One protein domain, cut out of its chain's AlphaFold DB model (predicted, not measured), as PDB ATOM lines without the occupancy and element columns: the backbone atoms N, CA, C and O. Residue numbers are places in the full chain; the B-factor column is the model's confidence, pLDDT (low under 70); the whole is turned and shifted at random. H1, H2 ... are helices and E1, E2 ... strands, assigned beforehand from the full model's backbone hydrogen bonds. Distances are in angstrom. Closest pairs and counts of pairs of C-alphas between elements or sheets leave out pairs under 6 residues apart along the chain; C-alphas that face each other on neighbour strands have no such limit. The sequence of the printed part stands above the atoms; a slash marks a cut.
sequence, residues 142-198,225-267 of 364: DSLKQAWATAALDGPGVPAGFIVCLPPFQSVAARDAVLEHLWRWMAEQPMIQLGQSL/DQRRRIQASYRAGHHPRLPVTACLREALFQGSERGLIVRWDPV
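AT A GLANCE: This is residues 142 to 198 and 225 to 267 of the 364 residues of an uncharacterized protein of Azospirillum sp. B21 (UniProt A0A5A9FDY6). A twisted wall of four antiparallel strands, in the order E2 E3 E1 E4, has H1 over its E4 side and H4 beside the strands, while H2 and H3 pair up beyond one end of the strands. The printed part has 100 residues, of mixed class, with four named helices and four named strands in the order H1 E1 H2 E2 H3 E3 H4 E4. It is compact, with a radius of gyration of the C-alphas of 13.2 A, and spans 40 by 28 by 23 A.

HOW THE PARTS SIT: Inner strands E3, residues 241 to 246, and E1, residues 160 to 165, are antiparallel neighbours; N 162 and O 244, 2.9 A apart, are within hydrogen-bond range. Likewise antiparallel are edge strand E2, residues 192 to 194, with E3 (N 193 and O 245, 3.0 A), and edge strand E4, residues 263 to 266, with E1 (N 163 and O 265, 2.8 A). H1, residues 142 to 151, is on the sheet at a height of 8.4 A and runs along E4, at 12 degrees on the local plane; their closest C-alphas are Ala 151 and Pro 266, 4.8 A. H4, residues 250 to 257, is over none of the strands, at a height of 5.3 A; with H1 on one face it makes two layers, helices over a sheet. H2, residues 172 to 188, touches H3, residues 225 to 235, with residues 172 to 179 alone, opposite ways at a shallow tilt of 32 degrees, only just short of steep; the closest C-alphas are Val 172 and Arg 235, 5.5 A. Both only graze the sheet. E1, H2, E2 and E3, H4, E4 are split strand-helix-strand units, another strand lying between the two, with right-handed crossovers. In H1, H2, H3 and H4 every O i to N i+4 pair is within hydrogen-bond range.

IN THESE COORDINATES: H2 measures 24.4 A, E1 16.1 A, E3 and H3 15.2 A each. H1 begins at C-alpha 142 (-49.782, -21.769, -22.974); E4 ends at C-alpha 266 (-39.095, -30.537, -22.425).

THE WHOLE: The C-alphas farthest apart, Gly 155 and Ser 171, are 41.6 A apart. Residues 199 to 224 are not printed; C-alphas 198 and 225 are 14.3 A apart across this cut. Of the links printed whole, none is long. Residues 153 to 157 and 195 to 198 have pLDDT under 70.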
ATOM      1  N   ASP A 142     -49.698 -21.087 -24.263       94.50
ATOM      2  CA  ASP A 142     -49.782 -21.769 -22.974       94.50
ATOM      3  C   ASP A 142     -49.081 -23.131 -22.995       94.50
ATOM      4  O   ASP A 142     -48.373 -23.449 -22.042       94.50
ATOM      5  N   SER A 143     -49.149 -23.871 -24.112       92.69
ATOM      6  CA  SER A 143     -48.364 -25.104 -24.280       92.69
ATOM      7  C   SER A 143     -46.853 -24.841 -24.211       92.69
ATOM      8  O   SER A 143     -46.116 -25.606 -23.592       92.69
ATOM      9  N   LEU A 144     -46.388 -23.716 -24.767       95.00
ATOM     10  CA  LEU A 144     -44.978 -23.319 -24.722       95.00
ATOM     11  C   LEU A 144     -44.547 -22.855 -23.328       95.00
ATOM     12  O   LEU A 144     -43.447 -23.183 -22.888       95.00
ATOM     13  N   LYS A 145     -45.407 -22.120 -22.608       93.88
ATOM     14  CA  LYS A 145     -45.153 -21.745 -21.205       93.88
ATOM     15  C   LYS A 145     -45.038 -22.982 -20.318       93.88
ATOM     16  O   LYS A 145     -44.142 -23.029 -19.482       93.88
ATOM     17  N   GLN A 146     -45.916 -23.965 -20.514       93.00
ATOM     18  CA  GLN A 146     -45.876 -25.221 -19.773       93.00
ATOM     19  C   GLN A 146     -44.597 -26.003 -20.083       93.00
ATOM     20  O   GLN A 146     -43.896 -26.394 -19.156       93.00
ATOM     21  N   ALA A 147     -44.244 -26.154 -21.364       92.62
ATOM     22  CA  ALA A 147     -42.996 -26.804 -21.760       92.62
ATOM     23  C   ALA A 147     -41.772 -26.113 -21.135       92.62
ATOM     24  O   ALA A 147     -40.888 -26.779 -20.603       92.62
ATOM     25  N   TRP A 148     -41.740 -24.776 -21.130       92.44
ATOM     26  CA  TRP A 148     -40.675 -24.020 -20.473       92.44
ATOM     27  C   TRP A 148     -40.604 -24.289 -18.969       92.44
ATOM     28  O   TRP A 148     -39.524 -24.559 -18.456       92.44
ATOM     29  N   ALA A 149     -41.741 -24.246 -18.272       90.06
ATOM     30  CA  ALA A 149     -41.799 -24.498 -16.835       90.06
ATOM     31  C   ALA A 149     -41.324 -25.915 -16.464       90.06
ATOM     32  O   ALA A 149     -40.736 -26.091 -15.407       90.06
ATOM     33  N   THR A 150     -41.544 -26.907 -17.332       88.69
ATOM     34  CA  THR A 150     -41.065 -28.284 -17.128       88.69
ATOM     35  C   THR A 150     -39.565 -28.450 -17.392       88.69
ATOM     36  O   THR A 150     -38.916 -29.242 -16.716       88.69
ATOM     37  N   ALA A 151     -39.012 -27.747 -18.384       85.56
ATOM     38  CA  ALA A 151     -37.602 -27.874 -18.766       85.56
ATOM     39  C   ALA A 151     -36.650 -26.994 -17.945       85.56
ATOM     40  O   ALA A 151     -35.445 -27.253 -17.918       85.56
ATOM     41  N   ALA A 152     -37.154 -25.905 -17.359       74.12
ATOM     42  CA  ALA A 152     -36.330 -24.949 -16.639       74.12
ATOM     43  C   ALA A 152     -35.695 -25.599 -15.400       74.12
ATOM     44  O   ALA A 152     -36.377 -26.194 -14.571       74.12
ATOM     45  N   LEU A 153     -34.373 -25.465 -15.294       66.31
ATOM     46  CA  LEU A 153     -33.599 -25.830 -14.111       66.31
ATOM     47  C   LEU A 153     -33.792 -24.782 -13.007       66.31
ATOM     48  O   LEU A 153     -34.037 -23.607 -13.299       66.31
ATOM     49  N   ASP A 154     -33.621 -25.193 -11.749       58.25
ATOM     50  CA  ASP A 154     -33.627 -24.291 -10.595       58.25
ATOM     51  C   ASP A 154     -32.386 -23.378 -10.626       58.25
ATOM     52  O   ASP A 154     -31.355 -23.659 -10.017       58.25
ATOM     53  N   GLY A 155     -32.453 -22.278 -11.379       58.41
ATOM     54  CA  GLY A 155     -31.422 -21.243 -11.357       58.41
ATOM     55  C   GLY A 155     -31.479 -20.259 -12.535       58.41
ATOM     56  O   GLY A 155     -31.572 -20.678 -13.690       58.41
ATOM     57  N   PRO A 156     -31.377 -18.939 -12.291       59.25
ATOM     58  CA  PRO A 156     -31.266 -17.956 -13.364       59.25
ATOM     59  C   PRO A 156     -29.990 -18.183 -14.193       59.25
ATOM     60  O   PRO A 156     -28.902 -18.349 -13.648       59.25
ATOM     61  N   GLY A 157     -30.124 -18.153 -15.523       66.69
ATOM     62  CA  GLY A 157     -29.000 -18.247 -16.465       66.69
ATOM     63  C   GLY A 157     -28.639 -19.660 -16.929       66.69
ATOM     64  O   GLY A 157     -27.766 -19.797 -17.785       66.69
ATOM     65  N   VAL A 158     -29.313 -20.700 -16.428       75.56
ATOM     66  CA  VAL A 158     -29.104 -22.073 -16.901       75.56
ATOM     67  C   VAL A 158     -30.005 -22.351 -18.115       75.56
ATOM     68  O   VAL A 158     -31.225 -22.212 -18.001       75.56
ATOM     69  N   PRO A 159     -29.452 -22.730 -19.285       82.50
ATOM     70  CA  PRO A 159     -30.262 -23.051 -20.457       82.50
ATOM     71  C   PRO A 159     -31.183 -24.251 -20.206       82.50
ATOM     72  O   PRO A 159     -30.747 -25.282 -19.697       82.50
ATOM     73  N   ALA A 160     -32.441 -24.137 -20.623       86.44
ATOM     74  CA  ALA A 160     -33.418 -25.216 -20.543       86.44
ATOM     75  C   ALA A 160     -33.238 -26.200 -21.712       86.44
ATOM     76  O   ALA A 160     -33.021 -25.788 -22.856       86.44
ATOM     77  N   GLY A 161     -33.312 -27.503 -21.434       87.31
ATOM     78  CA  GLY A 161     -33.138 -28.560 -22.433       87.31
ATOM     79  C   GLY A 161     -34.449 -28.955 -23.114       87.31
ATOM     80  O   GLY A 161     -35.473 -29.117 -22.456       87.31
ATOM     81  N   PHE A 162     -34.416 -29.166 -24.431       90.69
ATOM     82  CA  PHE A 162     -35.568 -29.625 -25.210       90.69
ATOM     83  C   PHE A 162     -35.166 -30.648 -26.268       90.69
ATOM     84  O   PHE A 162     -34.077 -30.588 -26.838       90.69
ATOM     85  N   ILE A 163     -36.092 -31.539 -26.604       90.75
ATOM     86  CA  ILE A 163     -36.073 -32.304 -27.847       90.75
ATOM     87  C   ILE A 163     -37.110 -31.678 -28.782       90.75
ATOM     88  O   ILE A 163     -38.308 -31.698 -28.506       90.75
ATOM     89  N   VAL A 164     -36.661 -31.121 -29.906       92.12
ATOM     90  CA  VAL A 164     -37.545 -30.456 -30.871       92.12
ATOM     91  C   VAL A 164     -37.818 -31.319 -32.093       92.12
ATOM     92  O   VAL A 164     -36.955 -32.071 -32.552       92.12
ATOM     93  N   CYS A 165     -39.027 -31.197 -32.640       92.94
ATOM     94  CA  CYS A 165     -39.415 -31.841 -33.896       92.94
ATOM     95  C   CYS A 165     -39.597 -30.802 -35.004       92.94
ATOM     96  O   CYS A 165     -40.287 -29.796 -34.814       92.94
ATOM     97  N   LEU A 166     -39.019 -31.081 -36.173       94.81
ATOM     98  CA  LEU A 166     -39.175 -30.247 -37.365       94.81
ATOM     99  C   LEU A 166     -40.520 -30.509 -38.077       94.81
ATOM    100  O   LEU A 166     -41.051 -31.621 -37.985       94.81
ATOM    101  N   PRO A 167     -41.062 -29.520 -38.816       95.06
ATOM    102  CA  PRO A 167     -42.270 -29.660 -39.623       95.06
ATOM    103  C   PRO A 167     -42.259 -30.915 -40.505       95.06
ATOM    104  O   PRO A 167     -41.303 -31.148 -41.238       95.06
ATOM    105  N   PRO A 168     -43.301 -31.751 -40.506       94.44
ATOM    106  CA  PRO A 168     -43.256 -33.030 -41.208       94.44
ATOM    107  C   PRO A 168     -43.545 -32.927 -42.720       94.44
ATOM    108  O   PRO A 168     -44.322 -33.708 -43.249       94.44
ATOM    109  N   PHE A 169     -42.922 -32.002 -43.457       95.69
ATOM    110  CA  PHE A 169     -43.080 -31.945 -44.919       95.69
ATOM    111  C   PHE A 169     -42.728 -33.288 -45.580       95.69
ATOM    112  O   PHE A 169     -41.862 -34.014 -45.102       95.69
ATOM    113  N   GLN A 170     -43.385 -33.616 -46.684       93.31
ATOM    114  CA  GLN A 170     -43.103 -34.686 -47.639       93.31
ATOM    115  C   GLN A 170     -42.232 -34.174 -48.792       93.31
ATOM    116  O   GLN A 170     -41.380 -34.909 -49.290       93.31
ATOM    117  N   SER A 171     -42.408 -32.910 -49.193       95.06
ATOM    118  CA  SER A 171     -41.566 -32.252 -50.196       95.06
ATOM    119  C   SER A 171     -40.139 -32.029 -49.687       95.06
ATOM    120  O   SER A 171     -39.919 -31.313 -48.709       95.06
ATOM    121  N   VAL A 172     -39.150 -32.599 -50.382       95.56
ATOM    122  CA  VAL A 172     -37.719 -32.417 -50.069       95.56
ATOM    123  C   VAL A 172     -37.317 -30.943 -50.157       95.56
ATOM    124  O   VAL A 172     -36.603 -30.457 -49.285       95.56
ATOM    125  N   ALA A 173     -37.836 -30.205 -51.143       96.75
ATOM    126  CA  ALA A 173     -37.560 -28.777 -51.294       96.75
ATOM    127  C   ALA A 173     -38.096 -27.957 -50.105       96.75
ATOM    128  O   ALA A 173     -37.424 -27.048 -49.623       96.75
ATOM    129  N   ALA A 174     -39.279 -28.307 -49.589       96.81
ATOM    130  CA  ALA A 174     -39.837 -27.651 -48.408       96.81
ATOM    131  C   ALA A 174     -39.009 -27.949 -47.149       96.81
ATOM    132  O   ALA A 174     -38.738 -27.046 -46.361       96.81
ATOM    133  N   ARG A 175     -38.543 -29.195 -46.987       96.50
ATOM    134  CA  ARG A 175     -37.634 -29.580 -45.894       96.50
ATOM    135  C   ARG A 175     -36.316 -28.812 -45.936       96.50
ATOM    136  O   ARG A 175     -35.838 -28.359 -44.899       96.50
ATOM    137  N   ASP A 176     -35.751 -28.635 -47.126       95.94
ATOM    138  CA  ASP A 176     -34.527 -27.856 -47.311       95.94
ATOM    139  C   ASP A 176     -34.727 -26.386 -46.941       95.94
ATOM    140  O   ASP A 176     -33.920 -25.836 -46.194       95.94
ATOM    141  N   ALA A 177     -35.840 -25.782 -47.368       97.50
ATOM    142  CA  ALA A 177     -36.186 -24.412 -47.000       97.50
ATOM    143  C   ALA A 177     -36.372 -24.242 -45.478       97.50
ATOM    144  O   ALA A 177     -35.911 -23.257 -44.904       97.50
ATOM    145  N   VAL A 178     -36.995 -25.216 -44.801       96.94
ATOM    146  CA  VAL A 178     -37.108 -25.222 -43.330       96.94
ATOM    147  C   VAL A 178     -35.728 -25.241 -42.675       96.94
ATOM    148  O   VAL A 178     -35.480 -24.445 -41.772       96.94
ATOM    149  N   LEU A 179     -34.822 -26.118 -43.119       95.12
ATOM    150  CA  LEU A 179     -33.472 -26.201 -42.552       95.12
ATOM    151  C   LEU A 179     -32.658 -24.936 -42.804       95.12
ATOM    152  O   LEU A 179     -31.966 -24.474 -41.903       95.12
ATOM    153  N   GLU A 180     -32.749 -24.359 -44.001       95.50
ATOM    154  CA  GLU A 180     -32.089 -23.096 -44.325       95.50
ATOM    155  C   GLU A 180     -32.544 -21.980 -43.375       95.50
ATOM    156  O   GLU A 180     -31.716 -21.285 -42.782       95.50
ATOM    157  N   HIS A 181     -33.857 -21.852 -43.168       95.81
ATOM    158  CA  HIS A 181     -34.424 -20.859 -42.257       95.81
ATOM    159  C   HIS A 181     -34.069 -21.141 -40.793       95.81
ATOM    160  O   HIS A 181     -33.767 -20.203 -40.054       95.81
ATOM    161  N   LEU A 182     -34.059 -22.411 -40.375       94.12
ATOM    162  CA  LEU A 182     -33.645 -22.835 -39.037       94.12
ATOM    163  C   LEU A 182     -32.191 -22.451 -38.760       94.12
ATOM    164  O   LEU A 182     -31.910 -21.811 -37.749       94.12
ATOM    165  N   TRP A 183     -31.270 -22.792 -39.662       92.12
ATOM    166  CA  TRP A 183     -29.850 -22.490 -39.483       92.12
ATOM    167  C   TRP A 183     -29.555 -20.999 -39.523       92.12
ATOM    168  O   TRP A 183     -28.727 -20.540 -38.738       92.12
ATOM    169  N   ARG A 184     -30.253 -20.247 -40.380       93.44
ATOM    170  CA  ARG A 184     -30.177 -18.785 -40.404       93.44
ATOM    171  C   ARG A 184     -30.634 -18.190 -39.074       93.44
ATOM    172  O   ARG A 184     -29.879 -17.458 -38.446       93.44
ATOM    173  N   TRP A 185     -31.821 -18.569 -38.603       92.56
ATOM    174  CA  TRP A 185     -32.368 -18.064 -37.343       92.56
ATOM    175  C   TRP A 185     -31.472 -18.386 -36.140       92.56
ATOM    176  O   TRP A 185     -31.194 -17.500 -35.339       92.56
ATOM    177  N   MET A 186     -30.956 -19.615 -36.044       89.25
ATOM    178  CA  MET A 186     -30.037 -20.002 -34.966       89.25
ATOM    179  C   MET A 186     -28.694 -19.261 -35.023       89.25
ATOM    180  O   MET A 186     -28.064 -19.067 -33.987       89.25
ATOM    181  N   ALA A 187     -28.231 -18.868 -36.214       88.50
ATOM    182  CA  ALA A 187     -27.011 -18.076 -36.367       88.50
ATOM    183  C   ALA A 187     -27.224 -16.599 -35.992       88.50
ATOM    184  O   ALA A 187     -26.333 -15.985 -35.415       88.50
ATOM    185  N   GLU A 188     -28.394 -16.037 -36.306       87.69
ATOM    186  CA  GLU A 188     -28.738 -14.634 -36.039       87.69
ATOM    187  C   GLU A 188     -29.151 -14.385 -34.580       87.69
ATOM    188  O   GLU A 188     -28.897 -13.308 -34.043       87.69
ATOM    189  N   GLN A 189     -29.793 -15.362 -33.932       78.00
ATOM    190  CA  GLN A 189     -30.252 -15.264 -32.548       78.00
ATOM    191  C   GLN A 189     -29.788 -16.490 -31.751       78.00
ATOM    192  O   GLN A 189     -30.480 -17.510 -31.738       78.00
ATOM    193  N   PRO A 190     -28.656 -16.407 -31.023       79.25
ATOM    194  CA  PRO A 190     -28.079 -17.534 -30.289       79.25
ATOM    195  C   PRO A 190     -28.848 -17.858 -28.992       79.25
ATOM    196  O   PRO A 190     -28.264 -18.282 -27.999       79.25
ATOM    197  N   MET A 191     -30.169 -17.656 -28.983       82.38
ATOM    198  CA  MET A 191     -31.051 -18.083 -27.897       82.38
ATOM    199  C   MET A 191     -31.259 -19.598 -27.897       82.38
ATOM    200  O   MET A 191     -31.720 -20.129 -26.891       82.38
ATOM    201  N   ILE A 192     -30.945 -20.272 -29.011       84.50
ATOM    202  CA  ILE A 192     -30.994 -21.727 -29.151       84.50
ATOM    203  C   ILE A 192     -29.668 -22.248 -29.657       84.50
ATOM    204  O   ILE A 192     -29.117 -21.738 -30.633       84.50
ATOM    205  N   GLN A 193     -29.203 -23.327 -29.045       84.06
ATOM    206  CA  GLN A 193     -28.038 -24.062 -29.505       84.06
ATOM    207  C   GLN A 193     -28.418 -25.518 -29.751       84.06
ATOM    208  O   GLN A 193     -29.217 -26.100 -29.019       84.06
ATOM    209  N   LEU A 194     -27.858 -26.109 -30.808       83.31
ATOM    210  CA  LEU A 194     -27.941 -27.555 -30.995       83.31
ATOM    211  C   LEU A 194     -27.193 -28.210 -29.837       83.31
ATOM    212  O   LEU A 194     -26.011 -27.934 -29.631       83.31
ATOM    213  N   GLY A 195     -27.881 -29.080 -29.106       68.38
ATOM    214  CA  GLY A 195     -27.240 -29.934 -28.125       68.38
ATOM    215  C   GLY A 195     -26.257 -30.854 -28.836       68.38
ATOM    216  O   GLY A 195     -26.542 -31.359 -29.928       68.38
ATOM    217  N   GLN A 196     -25.101 -31.087 -28.220       58.56
ATOM    218  CA  GLN A 196     -24.244 -32.185 -28.639       58.56
ATOM    219  C   GLN A 196     -25.039 -33.468 -28.414       58.56
ATOM    220  O   GLN A 196     -25.575 -33.690 -27.328       58.56
ATOM    221  N   SER A 197     -25.211 -34.268 -29.465       43.00
ATOM    222  CA  SER A 197     -25.862 -35.564 -29.332       43.00
ATOM    223  C   SER A 197     -25.126 -36.360 -28.258       43.00
ATOM    224  O   SER A 197     -23.967 -36.711 -28.460       43.00
ATOM    225  N   LEU A 198     -25.790 -36.672 -27.142       36.09
ATOM    226  CA  LEU A 198     -25.394 -37.846 -26.379       36.09
ATOM    227  C   LEU A 198     -25.610 -39.030 -27.329       36.09
ATOM    228  O   LEU A 198     -26.712 -39.152 -27.880       36.09
ATOM    229  N   ASP A 225     -20.921 -31.582 -39.025       74.12
ATOM    230  CA  ASP A 225     -21.235 -33.006 -39.201       74.12
ATOM    231  C   ASP A 225     -22.630 -33.343 -38.685       74.12
ATOM    232  O   ASP A 225     -23.398 -34.028 -39.363       74.12
ATOM    233  N   GLN A 226     -23.003 -32.791 -37.531       77.94
ATOM    234  CA  GLN A 226     -24.346 -32.941 -36.978       77.94
ATOM    235  C   GLN A 226     -25.397 -32.303 -37.896       77.94
ATOM    236  O   GLN A 226     -26.390 -32.950 -38.226       77.94
ATOM    237  N   ARG A 227     -25.162 -31.080 -38.396       85.75
ATOM    238  CA  ARG A 227     -26.055 -30.427 -39.372       85.75
ATOM    239  C   ARG A 227     -26.205 -31.249 -40.651       85.75
ATOM    240  O   ARG A 227     -27.329 -31.428 -41.116       85.75
ATOM    241  N   ARG A 228     -25.108 -31.803 -41.187       85.44
ATOM    242  CA  ARG A 228     -25.141 -32.687 -42.365       85.44
ATOM    243  C   ARG A 228     -25.969 -33.946 -42.115       85.44
ATOM    244  O   ARG A 228     -26.782 -34.306 -42.964       85.44
ATOM    245  N   ARG A 229     -25.822 -34.586 -40.950       84.88
ATOM    246  CA  ARG A 229     -26.626 -35.762 -40.560       84.88
ATOM    247  C   ARG A 229     -28.111 -35.423 -40.438       84.88
ATOM    248  O   ARG A 229     -28.943 -36.152 -40.972       84.88
ATOM    249  N   ILE A 230     -28.443 -34.303 -39.792       88.31
ATOM    250  CA  ILE A 230     -29.824 -33.811 -39.672       88.31
ATOM    251  C   ILE A 230     -30.416 -33.559 -41.059       88.31
ATOM    252  O   ILE A 230     -31.521 -34.015 -41.348       88.31
ATOM    253  N   GLN A 231     -29.664 -32.889 -41.933       90.62
ATOM    254  CA  GLN A 231     -30.095 -32.602 -43.295       90.62
ATOM    255  C   GLN A 231     -30.330 -33.876 -44.106       90.62
ATOM    256  O   GLN A 231     -31.387 -34.017 -44.717       90.62
ATOM    257  N   ALA A 232     -29.392 -34.823 -44.082       88.00
ATOM    258  CA  ALA A 232     -29.540 -36.100 -44.775       88.00
ATOM    259  C   ALA A 232     -30.759 -36.887 -44.262       88.00
ATOM    260  O   ALA A 232     -31.570 -37.354 -45.060       88.00
ATOM    261  N   SER A 233     -30.929 -36.967 -42.938       87.44
ATOM    262  CA  SER A 233     -32.048 -37.663 -42.293       87.44
ATOM    263  C   SER A 233     -33.401 -37.045 -42.659       87.44
ATOM    264  O   SER A 233     -34.323 -37.747 -43.079       87.44
ATOM    265  N   TYR A 234     -33.511 -35.718 -42.586       91.31
ATOM    266  CA  TYR A 234     -34.748 -35.020 -42.917       91.31
ATOM    267  C   TYR A 234     -35.080 -35.145 -44.410       91.31
ATOM    268  O   TYR A 234     -36.207 -35.491 -44.767       91.31
ATOM    269  N   ARG A 235     -34.094 -34.980 -45.305       90.56
ATOM    270  CA  ARG A 235     -34.269 -35.213 -46.752       90.56
ATOM    271  C   ARG A 235     -34.757 -36.631 -47.058       90.56
ATOM    272  O   ARG A 235     -35.645 -36.775 -47.893       90.56
ATOM    273  N   ALA A 236     -34.261 -37.640 -46.339       87.50
ATOM    274  CA  ALA A 236     -34.686 -39.036 -46.474       87.50
ATOM    275  C   ALA A 236     -36.131 -39.313 -46.004       87.50
ATOM    276  O   ALA A 236     -36.643 -40.412 -46.196       87.50
ATOM    277  N   GLY A 237     -36.822 -38.327 -45.422       81.44
ATOM    278  CA  GLY A 237     -38.202 -38.482 -44.957       81.44
ATOM    279  C   GLY A 237     -38.339 -38.944 -43.524       81.44
ATOM    280  O   GLY A 237     -39.446 -39.245 -43.087       81.44
ATOM    281  N   HIS A 238     -37.242 -38.943 -42.775       83.50
ATOM    282  CA  HIS A 238     -37.313 -39.071 -41.334       83.50
ATOM    283  C   HIS A 238     -37.717 -37.736 -40.706       83.50
ATOM    284  O   HIS A 238     -37.496 -36.664 -41.266       83.50
ATOM    285  N   HIS A 239     -38.307 -37.802 -39.517       80.81
ATOM    286  CA  HIS A 239     -38.656 -36.630 -38.721       80.81
ATOM    287  C   HIS A 239     -37.637 -36.515 -37.586       80.81
ATOM    288  O   HIS A 239     -37.833 -37.136 -36.537       80.81
ATOM    289  N   PRO A 240     -36.502 -35.822 -37.810       77.06
ATOM    290  CA  PRO A 240     -35.423 -35.813 -36.843       77.06
ATOM    291  C   PRO A 240     -35.883 -35.141 -35.551       77.06
ATOM    292  O   PRO A 240     -36.549 -34.103 -35.561       77.06
ATOM    293  N   ARG A 241     -35.500 -35.763 -34.437       82.94
ATOM    294  CA  ARG A 241     -35.637 -35.217 -33.091       82.94
ATOM    295  C   ARG A 241     -34.312 -34.573 -32.727       82.94
ATOM    296  O   ARG A 241     -33.295 -35.261 -32.691       82.94
ATOM    297  N   LEU A 242     -34.316 -33.261 -32.529       86.94
ATOM    298  CA  LEU A 242     -33.091 -32.502 -32.308       86.94
ATOM    299  C   LEU A 242     -32.991 -32.126 -30.831       86.94
ATOM    300  O   LEU A 242     -33.870 -31.412 -30.349       86.94
ATOM    301  N   PRO A 243     -31.954 -32.567 -30.104       87.31
ATOM    302  CA  PRO A 243     -31.674 -32.003 -28.797       87.31
ATOM    303  C   PRO A 243     -31.217 -30.554 -28.984       87.31
ATOM    304  O   PRO A 243     -30.350 -30.268 -29.815       87.31
ATOM    305  N   VAL A 244     -31.803 -29.640 -28.224       87.44
ATOM    306  CA  VAL A 244     -31.433 -28.226 -28.200       87.44
ATOM    307  C   VAL A 244     -31.432 -27.709 -26.771       87.44
ATOM    308  O   VAL A 244     -32.167 -28.204 -25.917       87.44
ATOM    309  N   THR A 245     -30.630 -26.686 -26.520       88.44
ATOM    310  CA  THR A 245     -30.740 -25.860 -25.319       88.44
ATOM    311  C   THR A 245     -31.313 -24.506 -25.704       88.44
ATOM    312  O   THR A 245     -30.967 -23.960 -26.753       88.44
ATOM    313  N   ALA A 246     -32.207 -23.975 -24.875       88.81
ATOM    314  CA  ALA A 246     -32.790 -22.654 -25.047       88.81
ATOM    315  C   ALA A 246     -32.477 -21.782 -23.826       88.81
ATOM    316  O   ALA A 246     -32.795 -22.136 -22.692       88.81
ATOM    317  N   CYS A 247     -31.852 -20.631 -24.063       85.50
ATOM    318  CA  CYS A 247     -31.457 -19.695 -23.007       85.50
ATOM    319  C   CYS A 247     -32.614 -18.796 -22.557       85.50
ATOM    320  O   CYS A 247     -32.595 -18.270 -21.450       85.50
ATOM    321  N   LEU A 248     -33.606 -18.595 -23.429       88.00
ATOM    322  CA  LEU A 248     -34.736 -17.698 -23.212       88.00
ATOM    323  C   LEU A 248     -36.034 -18.351 -23.670       88.00
ATOM    324  O   LEU A 248     -36.081 -19.016 -24.709       88.00
ATOM    325  N   ARG A 249     -37.110 -18.099 -22.925       91.06
ATOM    326  CA  ARG A 249     -38.445 -18.618 -23.233       91.06
ATOM    327  C   ARG A 249     -38.935 -18.123 -24.591       91.06
ATOM    328  O   ARG A 249     -39.603 -18.848 -25.321       91.06
ATOM    329  N   GLU A 250     -38.564 -16.904 -24.955       92.19
ATOM    330  CA  GLU A 250     -38.886 -16.234 -26.214       92.19
ATOM    331  C   GLU A 250     -38.426 -17.049 -27.435       92.19
ATOM    332  O   GLU A 250     -39.041 -16.978 -28.499       92.19
ATOM    333  N   ALA A 251     -37.404 -17.891 -27.278       91.62
ATOM    334  CA  ALA A 251     -36.920 -18.769 -28.331       91.62
ATOM    335  C   ALA A 251     -37.961 -19.820 -28.762       91.62
ATOM    336  O   ALA A 251     -38.088 -20.110 -29.955       91.62
ATOM    337  N   LEU A 252     -38.747 -20.339 -27.808       94.38
ATOM    338  CA  LEU A 252     -39.821 -21.299 -28.077       94.38
ATOM    339  C   LEU A 252     -40.913 -20.666 -28.937       94.38
ATOM    340  O   LEU A 252     -41.375 -21.260 -29.917       94.38
ATOM    341  N   PHE A 253     -41.295 -19.440 -28.576       94.75
ATOM    342  CA  PHE A 253     -42.285 -18.655 -29.305       94.75
ATOM    343  C   PHE A 253     -41.814 -18.383 -30.728       94.75
ATOM    344  O   PHE A 253     -42.505 -18.750 -31.672       94.75
ATOM    345  N   GLN A 254     -40.604 -17.848 -30.899       94.56
ATOM    346  CA  GLN A 254     -40.087 -17.525 -32.227       94.56
ATOM    347  C   GLN A 254     -39.938 -18.753 -33.132       94.56
ATOM    348  O   GLN A 254     -40.319 -18.694 -34.301       94.56
ATOM    349  N   GLY A 255     -39.402 -19.869 -32.624       94.50
ATOM    350  CA  GLY A 255     -39.240 -21.089 -33.423       94.50
ATOM    351  C   GLY A 255     -40.582 -21.653 -33.902       94.50
ATOM    352  O   GLY A 255     -40.700 -22.098 -35.049       94.50
ATOM    353  N   SER A 256     -41.603 -21.570 -33.045       95.44
ATOM    354  CA  SER A 256     -42.969 -22.013 -33.341       95.44
ATOM    355  C   SER A 256     -43.689 -21.053 -34.291       95.44
ATOM    356  O   SER A 256     -44.240 -21.489 -35.294       95.44
ATOM    357  N   GLU A 257     -43.637 -19.740 -34.045       94.38
ATOM    358  CA  GLU A 257     -44.276 -18.717 -34.887       94.38
ATOM    359  C   GLU A 257     -43.696 -18.653 -36.298       94.38
ATOM    360  O   GLU A 257     -44.427 -18.374 -37.244       94.38
ATOM    361  N   ARG A 258     -42.403 -18.951 -36.455       95.00
ATOM    362  CA  ARG A 258     -41.745 -19.081 -37.762       95.00
ATOM    363  C   ARG A 258     -42.036 -20.417 -38.443       95.00
ATOM    364  O   ARG A 258     -41.570 -20.634 -39.558       95.00
ATOM    365  N   GLY A 259     -42.769 -21.322 -37.790       95.25
ATOM    366  CA  GLY A 259     -43.090 -22.647 -38.312       95.25
ATOM    367  C   GLY A 259     -41.861 -23.528 -38.531       95.25
ATOM    368  O   GLY A 259     -41.907 -24.403 -39.385       95.25
ATOM    369  N   LEU A 260     -40.764 -23.284 -37.808       95.31
ATOM    370  CA  LEU A 260     -39.511 -24.043 -37.923       95.31
ATOM    371  C   LEU A 260     -39.484 -25.243 -36.980       95.31
ATOM    372  O   LEU A 260     -38.769 -26.213 -37.225       95.31
ATOM    373  N   ILE A 261     -40.266 -25.176 -35.902       95.06
ATOM    374  CA  ILE A 261     -40.385 -26.214 -34.886       95.06
ATOM    375  C   ILE A 261     -41.867 -26.433 -34.607       95.06
ATOM    376  O   ILE A 261     -42.604 -25.479 -34.375       95.06
ATOM    377  N   VAL A 262     -42.301 -27.694 -34.655       93.06
ATOM    378  CA  VAL A 262     -43.715 -28.066 -34.466       93.06
ATOM    379  C   VAL A 262     -44.008 -28.734 -33.129       93.06
ATOM    380  O   VAL A 262     -45.168 -28.880 -32.756       93.06
ATOM    381  N   ARG A 263     -42.967 -29.153 -32.406       93.25
ATOM    382  CA  ARG A 263     -43.095 -29.746 -31.075       93.25
ATOM    383  C   ARG A 263     -41.858 -29.454 -30.242       93.25
ATOM    384  O   ARG A 263     -40.745 -29.562 -30.758       93.25
ATOM    385  N   TRP A 264     -42.092 -29.140 -28.974       94.00
ATOM    386  CA  TRP A 264     -41.086 -28.923 -27.943       94.00
ATOM    387  C   TRP A 264     -41.325 -29.931 -26.831       94.00
ATOM    388  O   TRP A 264     -42.254 -29.766 -26.046       94.00
ATOM    389  N   ASP A 265     -40.511 -30.980 -26.788       91.69
ATOM    390  CA  ASP A 265     -40.561 -31.958 -25.708       91.69
ATOM    391  C   ASP A 265     -39.553 -31.497 -24.636       91.69
ATOM    392  O   ASP A 265     -38.347 -31.511 -24.910       91.69
ATOM    393  N   PRO A 266     -40.003 -31.010 -23.465       91.19
ATOM    394  CA  PRO A 266     -39.095 -30.537 -22.425       91.19
ATOM    395  C   PRO A 266     -38.256 -31.690 -21.873       91.19
ATOM    396  O   PRO A 266     -38.765 -32.786 -21.643       91.19
ATOM    397  N   VAL A 267     -36.967 -31.441 -21.653       86.31
ATOM    398  CA  VAL A 267     -36.092 -32.374 -20.939       86.31
ATOM    399  C   VAL A 267     -36.170 -32.026 -19.462       86.31
ATOM    400  O   VAL A 267     -35.638 -31.003 -19.040       86.31
TER     401      VAL A 267